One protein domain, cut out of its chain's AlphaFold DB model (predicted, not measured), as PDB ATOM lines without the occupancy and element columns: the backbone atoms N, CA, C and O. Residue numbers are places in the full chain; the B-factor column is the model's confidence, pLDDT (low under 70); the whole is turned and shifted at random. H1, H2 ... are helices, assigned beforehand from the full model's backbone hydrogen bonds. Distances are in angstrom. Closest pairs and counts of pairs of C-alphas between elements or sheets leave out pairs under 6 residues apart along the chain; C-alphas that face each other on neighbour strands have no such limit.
ATOM      1  N   PRO A  43     198.525 249.412 305.148       71.19
ATOM      2  CA  PRO A  43     199.297 248.194 305.424       71.19
ATOM      3  C   PRO A  43     200.298 247.824 304.318       71.19
ATOM      4  O   PRO A  43     201.369 247.289 304.602       71.19
ATOM      5  N   GLU A  44     199.975 248.150 303.066       76.25
ATOM      6  CA  GLU A  44     200.840 247.933 301.903       76.25
ATOM      7  C   GLU A  44     202.073 248.845 301.896       76.25
ATOM      8  O   GLU A  44     203.169 248.401 301.552       76.25
ATOM      9  N   GLU A  45     201.934 250.096 302.338       78.12
ATOM     10  CA  GLU A  45     203.042 251.051 302.427       78.12
ATOM     11  C   GLU A  45     204.067 250.603 303.478       78.12
ATOM     12  O   GLU A  45     205.276 250.623 303.235       78.12
ATOM     13  N   ALA A  46     203.584 250.107 304.622       83.38
ATOM     14  CA  ALA A  46     204.434 249.540 305.664       83.38
ATOM     15  C   ALA A  46     205.188 248.289 305.177       83.38
ATOM     16  O   ALA A  46     206.382 248.138 305.447       83.38
ATOM     17  N   GLN A  47     204.521 247.408 304.423       88.69
ATOM     18  CA  GLN A  47     205.150 246.219 303.842       88.69
ATOM     19  C   GLN A  47     206.189 246.574 302.777       88.69
ATOM     20  O   GLN A  47     207.263 245.972 302.746       88.69
ATOM     21  N   TRP A  48     205.915 247.572 301.932       87.00
ATOM     22  CA  TRP A  48     206.891 248.042 300.955       87.00
ATOM     23  C   TRP A  48     208.130 248.630 301.632       87.00
ATOM     24  O   TRP A  48     209.260 248.296 301.267       87.00
ATOM     25  N   LYS A  49     207.931 249.474 302.647       89.31
ATOM     26  CA  LYS A  49     209.034 250.059 303.405       89.31
ATOM     27  C   LYS A  49     209.923 248.976 304.018       89.31
ATOM     28  O   LYS A  49     211.139 249.038 303.858       89.31
ATOM     29  N   LEU A  50     209.316 247.946 304.610       93.50
ATOM     30  CA  LEU A  50     210.038 246.793 305.141       93.50
ATOM     31  C   LEU A  50     210.799 246.024 304.048       93.50
ATOM     32  O   LEU A  50     211.955 245.663 304.245       93.50
ATOM     33  N   ALA A  51     210.184 245.783 302.886       94.38
ATOM     34  CA  ALA A  51     210.856 245.113 301.772       94.38
ATOM     35  C   ALA A  51     212.087 245.893 301.292       94.38
ATOM     36  O   ALA A  51     213.127 245.298 301.010       94.38
ATOM     37  N   LYS A  52     211.984 247.225 301.230       93.31
ATOM     38  CA  LYS A  52     213.103 248.101 300.883       93.31
ATOM     39  C   LYS A  52     214.207 248.057 301.942       93.31
ATOM     40  O   LYS A  52     215.363 247.921 301.569       93.31
ATOM     41  N   GLU A  53     213.865 248.146 303.226       94.00
ATOM     42  CA  GLU A  53     214.838 248.058 304.328       94.00
ATOM     43  C   GLU A  53     215.595 246.725 304.296       94.00
ATOM     44  O   GLU A  53     216.821 246.713 304.326       94.00
ATOM     45  N   LEU A  54     214.887 245.604 304.119       94.44
ATOM     46  CA  LEU A  54     215.513 244.288 303.958       94.44
ATOM     47  C   LEU A  54     216.447 244.242 302.744       94.44
ATOM     48  O   LEU A  54     217.540 243.694 302.826       94.44
ATOM     49  N   TYR A  55     216.029 244.812 301.616       94.69
ATOM     50  CA  TYR A  55     216.851 244.846 300.412       94.69
ATOM     51  C   TYR A  55     218.112 245.710 300.573       94.69
ATOM     52  O   TYR A  55     219.178 245.315 300.101       94.69
ATOM     53  N   ASP A  56     217.997 246.858 301.244       92.19
ATOM     54  CA  ASP A  56     219.125 247.740 301.561       92.19
ATOM     55  C   ASP A  56     220.096 247.075 302.564       92.19
ATOM     56  O   ASP A  56     221.302 247.310 302.494       92.19
ATOM     57  N   ASP A  57     219.587 246.177 303.415       92.44
ATOM     58  CA  ASP A  57     220.352 245.300 304.318       92.44
ATOM     59  C   ASP A  57     220.890 244.018 303.634       92.44
ATOM     60  O   ASP A  57     221.352 243.095 304.310       92.44
ATOM     61  N   ASP A  58     220.827 243.937 302.299       92.12
ATOM     62  CA  ASP A  58     221.266 242.800 301.476       92.12
ATOM     63  C   ASP A  58     220.526 241.466 301.763       92.12
ATOM     64  O   ASP A  58     221.012 240.380 301.450       92.12
ATOM     65  N   LYS A  59     219.298 241.535 302.296       92.19
ATOM     66  CA  LYS A  59     218.385 240.397 302.538       92.19
ATOM     67  C   LYS A  59     217.433 240.184 301.358       92.19
ATOM     68  O   LYS A  59     216.214 240.372 301.456       92.19
ATOM     69  N   LEU A  60     218.011 239.842 300.204       94.69
ATOM     70  CA  LEU A  60     217.307 239.787 298.918       94.69
ATOM     71  C   LEU A  60     216.085 238.858 298.937       94.69
ATOM     72  O   LEU A  60     215.004 239.274 298.521       94.69
ATOM     73  N   PHE A  61     216.221 237.622 299.424       93.19
ATOM     74  CA  PHE A  61     215.122 236.650 299.406       93.19
ATOM     75  C   PHE A  61     213.962 237.053 300.315       93.19
ATOM     76  O   PHE A  61     212.794 236.927 299.932       93.19
ATOM     77  N   GLN A  62     214.257 237.604 301.491       92.50
ATOM     78  CA  GLN A  62     213.244 238.108 302.410       92.50
ATOM     79  C   GLN A  62     212.502 239.301 301.789       92.50
ATOM     80  O   GLN A  62     211.269 239.334 301.812       92.50
ATOM     81  N   ALA A  63     213.226 240.235 301.160       94.62
ATOM     82  CA  ALA A  63     212.630 241.355 300.433       94.62
ATOM     83  C   ALA A  63     211.745 240.881 299.264       94.62
ATOM     84  O   ALA A  63     210.588 241.293 299.147       94.62
ATOM     85  N   ALA A  64     212.247 239.966 298.431       94.19
ATOM     86  CA  ALA A  64     211.524 239.430 297.279       94.19
ATOM     87  C   ALA A  64     210.238 238.699 297.682       94.19
ATOM     88  O   ALA A  64     209.209 238.845 297.018       94.19
ATOM     89  N   ARG A  65     210.256 237.964 298.801       93.00
ATOM     90  CA  ARG A  65     209.072 237.292 299.357       93.00
ATOM     91  C   ARG A  65     207.961 238.288 299.693       93.00
ATOM     92  O   ARG A  65     206.812 238.056 299.323       93.00
ATOM     93  N   ILE A  66     208.295 239.410 300.335       93.75
ATOM     94  CA  ILE A  66     207.319 240.465 300.648       93.75
ATOM     95  C   ILE A  66     206.772 241.091 299.360       93.75
ATOM     96  O   ILE A  66     205.556 241.170 299.191       93.75
ATOM     97  N   VAL A  67     207.644 241.465 298.416       92.88
ATOM     98  CA  VAL A  67     207.232 242.090 297.144       92.88
ATOM     99  C   VAL A  67     206.318 241.173 296.323       92.88
ATOM    100  O   VAL A  67     205.319 241.626 295.761       92.88
ATOM    101  N   ARG A  68     206.621 239.872 296.258       92.19
ATOM    102  CA  ARG A  68     205.786 238.883 295.556       92.19
ATOM    103  C   ARG A  68     204.424 238.699 296.223       92.19
ATOM    104  O   ARG A  68     203.436 238.536 295.513       92.19
ATOM    105  N   ASN A  69     204.359 238.749 297.554       89.12
ATOM    106  CA  ASN A  69     203.096 238.671 298.291       89.12
ATOM    107  C   ASN A  69     202.222 239.910 298.059       89.12
ATOM    108  O   ASN A  69     201.028 239.755 297.824       89.12
ATOM    109  N   LEU A  70     202.820 241.104 298.032       85.31
ATOM    110  CA  LEU A  70     202.128 242.350 297.690       85.31
ATOM    111  C   LEU A  70     201.537 242.309 296.274       85.31
ATOM    112  O   LEU A  70     200.383 242.661 296.072       85.31
ATOM    113  N   ARG A  71     202.288 241.798 295.289       73.31
ATOM    114  CA  ARG A  71     201.828 241.668 293.893       73.31
ATOM    115  C   ARG A  71     200.654 240.707 293.683       73.31
ATOM    116  O   ARG A  71     200.028 240.758 292.629       73.31
ATOM    117  N   ARG A  72     200.388 239.800 294.629       62.91
ATOM    118  CA  ARG A  72     199.229 238.891 294.575       62.91
ATOM    119  C   ARG A  72     197.924 239.582 294.987       62.91
ATOM    120  O   ARG A  72     196.865 238.988 294.807       62.91
ATOM    121  N   VAL A  73     197.996 240.812 295.498       50.28
ATOM    122  CA  VAL A  73     196.847 241.687 295.734       50.28
ATOM    123  C   VAL A  73     196.646 242.551 294.475       50.28
ATOM    124  O   VAL A  73     197.606 243.182 294.026       50.28
ATOM    125  N   PRO A  74     195.460 242.552 293.838       39.69
ATOM    126  CA  PRO A  74     195.192 243.401 292.678       39.69
ATOM    127  C   PRO A  74     195.398 244.881 293.031       39.69
ATOM    128  O   PRO A  74     194.747 245.410 293.923       39.69
ATOM    129  N   VAL A  75     196.294 245.553 292.304       43.59
ATOM    130  CA  VAL A  75     196.692 246.965 292.506       43.59
ATOM    131  C   VAL A  75     195.600 247.959 292.058       43.59
ATOM    132  O   VAL A  75     195.786 249.172 292.117       43.59
ATOM    133  N   GLU A  76     194.439 247.474 291.614       38.56
ATOM    134  CA  GLU A  76     193.354 248.314 291.091       38.56
ATOM    135  C   GLU A  76     192.593 249.102 292.176       38.56
ATOM    136  O   GLU A  76     191.826 249.989 291.826       38.56
ATOM    137  N   THR A  84     198.727 261.951 297.633       45.31
ATOM    138  CA  THR A  84     199.962 262.683 297.316       45.31
ATOM    139  C   THR A  84     201.289 261.958 297.590       45.31
ATOM    140  O   THR A  84     202.224 262.533 298.150       45.31
ATOM    141  N   ILE A  85     201.463 260.736 297.078       51.53
ATOM    142  CA  ILE A  85     202.821 260.281 296.743       51.53
ATOM    143  C   ILE A  85     203.291 261.148 295.566       51.53
ATOM    144  O   ILE A  85     202.813 260.989 294.447       51.53
ATOM    145  N   SER A  86     204.207 262.091 295.815       60.84
ATOM    146  CA  SER A  86     204.902 262.828 294.748       60.84
ATOM    147  C   SER A  86     205.397 261.837 293.687       60.84
ATOM    148  O   SER A  86     205.989 260.816 294.046       60.84
ATOM    149  N   GLU A  87     205.174 262.113 292.397       68.12
ATOM    150  CA  GLU A  87     205.534 261.217 291.278       68.12
ATOM    151  C   GLU A  87     206.977 260.684 291.373       68.12
ATOM    152  O   GLU A  87     207.251 259.525 291.041       68.12
ATOM    153  N   ASN A  88     207.884 261.492 291.930       68.25
ATOM    154  CA  ASN A  88     209.266 261.114 292.210       68.25
ATOM    155  C   ASN A  88     209.371 259.910 293.163       68.25
ATOM    156  O   ASN A  88     210.085 258.952 292.864       68.25
ATOM    157  N   ASN A  89     208.621 259.893 294.267       73.06
ATOM    158  CA  ASN A  89     208.631 258.786 295.228       73.06
ATOM    159  C   ASN A  89     208.058 257.504 294.615       73.06
ATOM    160  O   ASN A  89     208.648 256.435 294.769       73.06
ATOM    161  N   ALA A  90     206.967 257.605 293.852       74.94
ATOM    162  CA  ALA A  90     206.382 256.457 293.160       74.94
ATOM    163  C   ALA A  90     207.357 255.842 292.138       74.94
ATOM    164  O   ALA A  90     207.441 254.618 292.005       74.94
ATOM    165  N   SER A  91     208.135 256.673 291.436       79.25
ATOM    166  CA  SER A  91     209.153 256.196 290.493       79.25
ATOM    167  C   SER A  91     210.294 255.433 291.184       79.25
ATOM    168  O   SER A  91     210.679 254.356 290.721       79.25
ATOM    169  N   LEU A  92     210.781 255.929 292.329       81.19
ATOM    170  CA  LEU A  92     211.836 255.288 293.122       81.19
ATOM    171  C   LEU A  92     211.377 253.938 293.674       81.19
ATOM    172  O   LEU A  92     212.090 252.944 293.551       81.19
ATOM    173  N   VAL A  93     210.154 253.890 294.208       83.62
ATOM    174  CA  VAL A  93     209.504 252.662 294.687       83.62
ATOM    175  C   VAL A  93     209.462 251.615 293.573       83.62
ATOM    176  O   VAL A  93     209.955 250.500 293.741       83.62
ATOM    177  N   ARG A  94     208.951 251.985 292.391       84.56
ATOM    178  CA  ARG A  94     208.878 251.084 291.229       84.56
ATOM    179  C   ARG A  94     210.257 250.587 290.799       84.56
ATOM    180  O   ARG A  94     210.386 249.410 290.462       84.56
ATOM    181  N   LYS A  95     211.277 251.453 290.816       87.62
ATOM    182  CA  LYS A  95     212.658 251.075 290.486       87.62
ATOM    183  C   LYS A  95     213.185 250.022 291.462       87.62
ATOM    184  O   LYS A  95     213.673 248.986 291.019       87.62
ATOM    185  N   SER A  96     213.027 250.233 292.767       88.94
ATOM    186  CA  SER A  96     213.448 249.268 293.789       88.94
ATOM    187  C   SER A  96     212.676 247.944 293.702       88.94
ATOM    188  O   SER A  96     213.296 246.889 293.783       88.94
ATOM    189  N   ILE A  97     211.357 247.968 293.459       90.44
ATOM    190  CA  ILE A  97     210.547 246.749 293.254       90.44
ATOM    191  C   ILE A  97     211.087 245.930 292.083       90.44
ATOM    192  O   ILE A  97     211.334 244.733 292.219       90.44
ATOM    193  N   ARG A  98     211.271 246.577 290.924       91.25
ATOM    194  CA  ARG A  98     211.810 245.917 289.726       91.25
ATOM    195  C   ARG A  98     213.173 245.312 290.012       91.25
ATOM    196  O   ARG A  98     213.439 244.198 289.584       91.25
ATOM    197  N   ARG A  99     214.004 246.031 290.767       93.12
ATOM    198  CA  ARG A  99     215.346 245.591 291.114       93.12
ATOM    199  C   ARG A  99     215.361 244.342 291.991       93.12
ATOM    200  O   ARG A  99     216.035 243.382 291.640       93.12
ATOM    201  N   ILE A 100     214.582 244.347 293.075       95.12
ATOM    202  CA  ILE A 100     214.429 243.203 293.987       95.12
ATOM    203  C   ILE A 100     213.991 241.958 293.211       95.12
ATOM    204  O   ILE A 100     214.566 240.886 293.371       95.12
ATOM    205  N   LEU A 101     212.970 242.100 292.361       94.81
ATOM    206  CA  LEU A 101     212.441 240.976 291.590       94.81
ATOM    207  C   LEU A 101     213.454 240.464 290.570       94.81
ATOM    208  O   LEU A 101     213.673 239.260 290.507       94.81
ATOM    209  N   LYS A 102     214.110 241.369 289.837       94.88
ATOM    210  CA  LYS A 102     215.123 241.016 288.842       94.88
ATOM    211  C   LYS A 102     216.277 240.229 289.464       94.88
ATOM    212  O   LYS A 102     216.592 239.152 288.979       94.88
ATOM    213  N   GLU A 103     216.871 240.729 290.547       96.31
ATOM    214  CA  GLU A 103     217.979 240.041 291.228       96.31
ATOM    215  C   GLU A 103     217.537 238.692 291.818       96.31
ATOM    216  O   GLU A 103     218.266 237.705 291.757       96.31
ATOM    217  N   SER A 104     216.317 238.609 292.358       95.44
ATOM    218  CA  SER A 104     215.790 237.340 292.872       95.44
ATOM    219  C   SER A 104     215.564 236.314 291.756       95.44
ATOM    220  O   SER A 104     215.906 235.149 291.928       95.44
ATOM    221  N   GLU A 105     214.998 236.730 290.620       95.25
ATOM    222  CA  GLU A 105     214.750 235.870 289.454       95.25
ATOM    223  C   GLU A 105     216.056 235.420 288.789       95.25
ATOM    224  O   GLU A 105     216.188 234.265 288.391       95.25
ATOM    225  N   GLU A 106     217.044 236.311 288.697       95.75
ATOM    226  CA  GLU A 106     218.396 235.979 288.250       95.75
ATOM    227  C   GLU A 106     219.035 234.927 289.164       95.75
ATOM    228  O   GLU A 106     219.509 233.908 288.667       95.75
ATOM    229  N   CYS A 107     219.004 235.108 290.487       95.75
ATOM    230  CA  CYS A 107     219.565 234.130 291.420       95.75
ATOM    231  C   CYS A 107     218.880 232.758 291.309       95.75
ATOM    232  O   CYS A 107     219.552 231.727 291.234       95.75
ATOM    233  N   GLU A 108     217.547 232.730 291.241       94.00
ATOM    234  CA  GLU A 108     216.767 231.500 291.049       94.00
ATOM    235  C   GLU A 108     217.111 230.816 289.717       94.00
ATOM    236  O   GLU A 108     217.328 229.602 289.670       94.00
ATOM    237  N   LYS A 109     217.238 231.592 288.634       93.62
ATOM    238  CA  LYS A 109     217.654 231.082 287.323       93.62
ATOM    239  C   LYS A 109     219.071 230.510 287.366       93.62
ATOM    240  O   LYS A 109     219.304 229.439 286.808       93.62
ATOM    241  N   PHE A 110     220.010 231.193 288.021       94.44
ATOM    242  CA  PHE A 110     221.381 230.711 288.180       94.44
ATOM    243  C   PHE A 110     221.405 229.367 288.910       94.44
ATOM    244  O   PHE A 110     221.994 228.414 288.401       94.44
ATOM    245  N   LEU A 111     220.728 229.267 290.058       93.25
ATOM    246  CA  LEU A 111     220.650 228.029 290.832       93.25
ATOM    247  C   LEU A 111     220.023 226.894 290.017       93.25
ATOM    248  O   LEU A 111     220.566 225.790 289.989       93.25
ATOM    249  N   SER A 112     218.944 227.171 289.281       91.81
ATOM    250  CA  SER A 112     218.329 226.185 288.387       91.81
ATOM    251  C   SER A 112     219.311 225.670 287.329       91.81
ATOM    252  O   SER A 112     219.382 224.466 287.096       91.81
ATOM    253  N   LEU A 113     220.085 226.557 286.693       89.88
ATOM    254  CA  LEU A 113     221.074 226.182 285.674       89.88
ATOM    255  C   LEU A 113     222.271 225.427 286.265       89.88
ATOM    256  O   LEU A 113     222.829 224.531 285.627       89.88
ATOM    257  N   LEU A 114     222.683 225.792 287.478       90.75
ATOM    258  CA  LEU A 114     223.790 225.161 288.184       90.75
ATOM    259  C   LEU A 114     223.468 223.700 288.532       90.75
ATOM    260  O   LEU A 114     224.319 222.818 288.352       90.75
ATOM    261  N   LEU A 115     222.239 223.470 289.007       89.00
ATOM    262  CA  LEU A 115     221.763 222.196 289.542       89.00
ATOM    263  C   LEU A 115     221.181 221.246 288.483       89.00
ATOM    264  O   LEU A 115     221.175 220.041 288.723       89.00
ATOM    265  N   ASP A 116     220.716 221.727 287.322       86.75
ATOM    266  CA  ASP A 116     220.223 220.823 286.269       86.75
ATOM    267  C   ASP A 116     221.384 220.099 285.581       86.75
ATOM    268  O   ASP A 116     222.021 220.636 284.682       86.75
TER     269      ASP A 116
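This is residues 43 to 76 and 84 to 116 of the 306 residues of an uncharacterized protein of Galdieria sulphuraria (UniProt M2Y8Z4). A short helical hairpin, H1 and H2, has one long helix, H3, crossing it on the H2 side, and both ends of H3 stick out well beyond the hairpin, with residues 84 to 92 at one end and 109 to 116 at the other. The printed part has 67 residues with three named helices, H1, H2 and H3 in that order, and no named strand; the class is all helix. It is only just loose, close to compact, with a radius of gyration of the C-alphas of 13.2 A, and its elongated outline spans 48 by 25 by 18 A, H3 making the length.

H1, residues 43 to 56, and H2, residues 60 to 71, form a helical hairpin over a tight link of 3 residues. They touch at a shallow tilt of 23 degrees, opposite ways; their closest C-alphas, those of Ala 51 and Ala 63, are 4.4 A apart. H3, residues 87 to 115, touches H2 with residues 97 to 104 alone, at a steep tilt of 62 degrees, opposite ways. The closest C-alphas there are those of Ala 64 and Ile 100, 5.8 A apart. H1 and H3 are close but not clearly touching, with the C-alphas of Tyr 55 and Ile 100 the closest at 7.1 A. In H1, H2 and H3 every O i to N i+4 pair is within hydrogen-bond range.

H1 begins at C-alpha 43, (199.297, 248.194, 305.424), and measures 20.2 A from first to last C-alpha. H2 begins at C-alpha 60, (217.307, 239.787, 298.918), and measures 16.4 A. H3 measures 42.3 A and ends at C-alpha 115, (221.763, 222.196, 289.542).

The two C-alphas farthest apart, those of Thr 84 and Asp 116, are 47.8 A apart. Residues 77 to 83 are not printed, and C-alphas 76 and 84 are 17.0 A apart across this cut, which lies in the link from H2 to H3. Mean pLDDT of the printed part is 84.2; residues 72 to 76 and 84 to 88 are under 70.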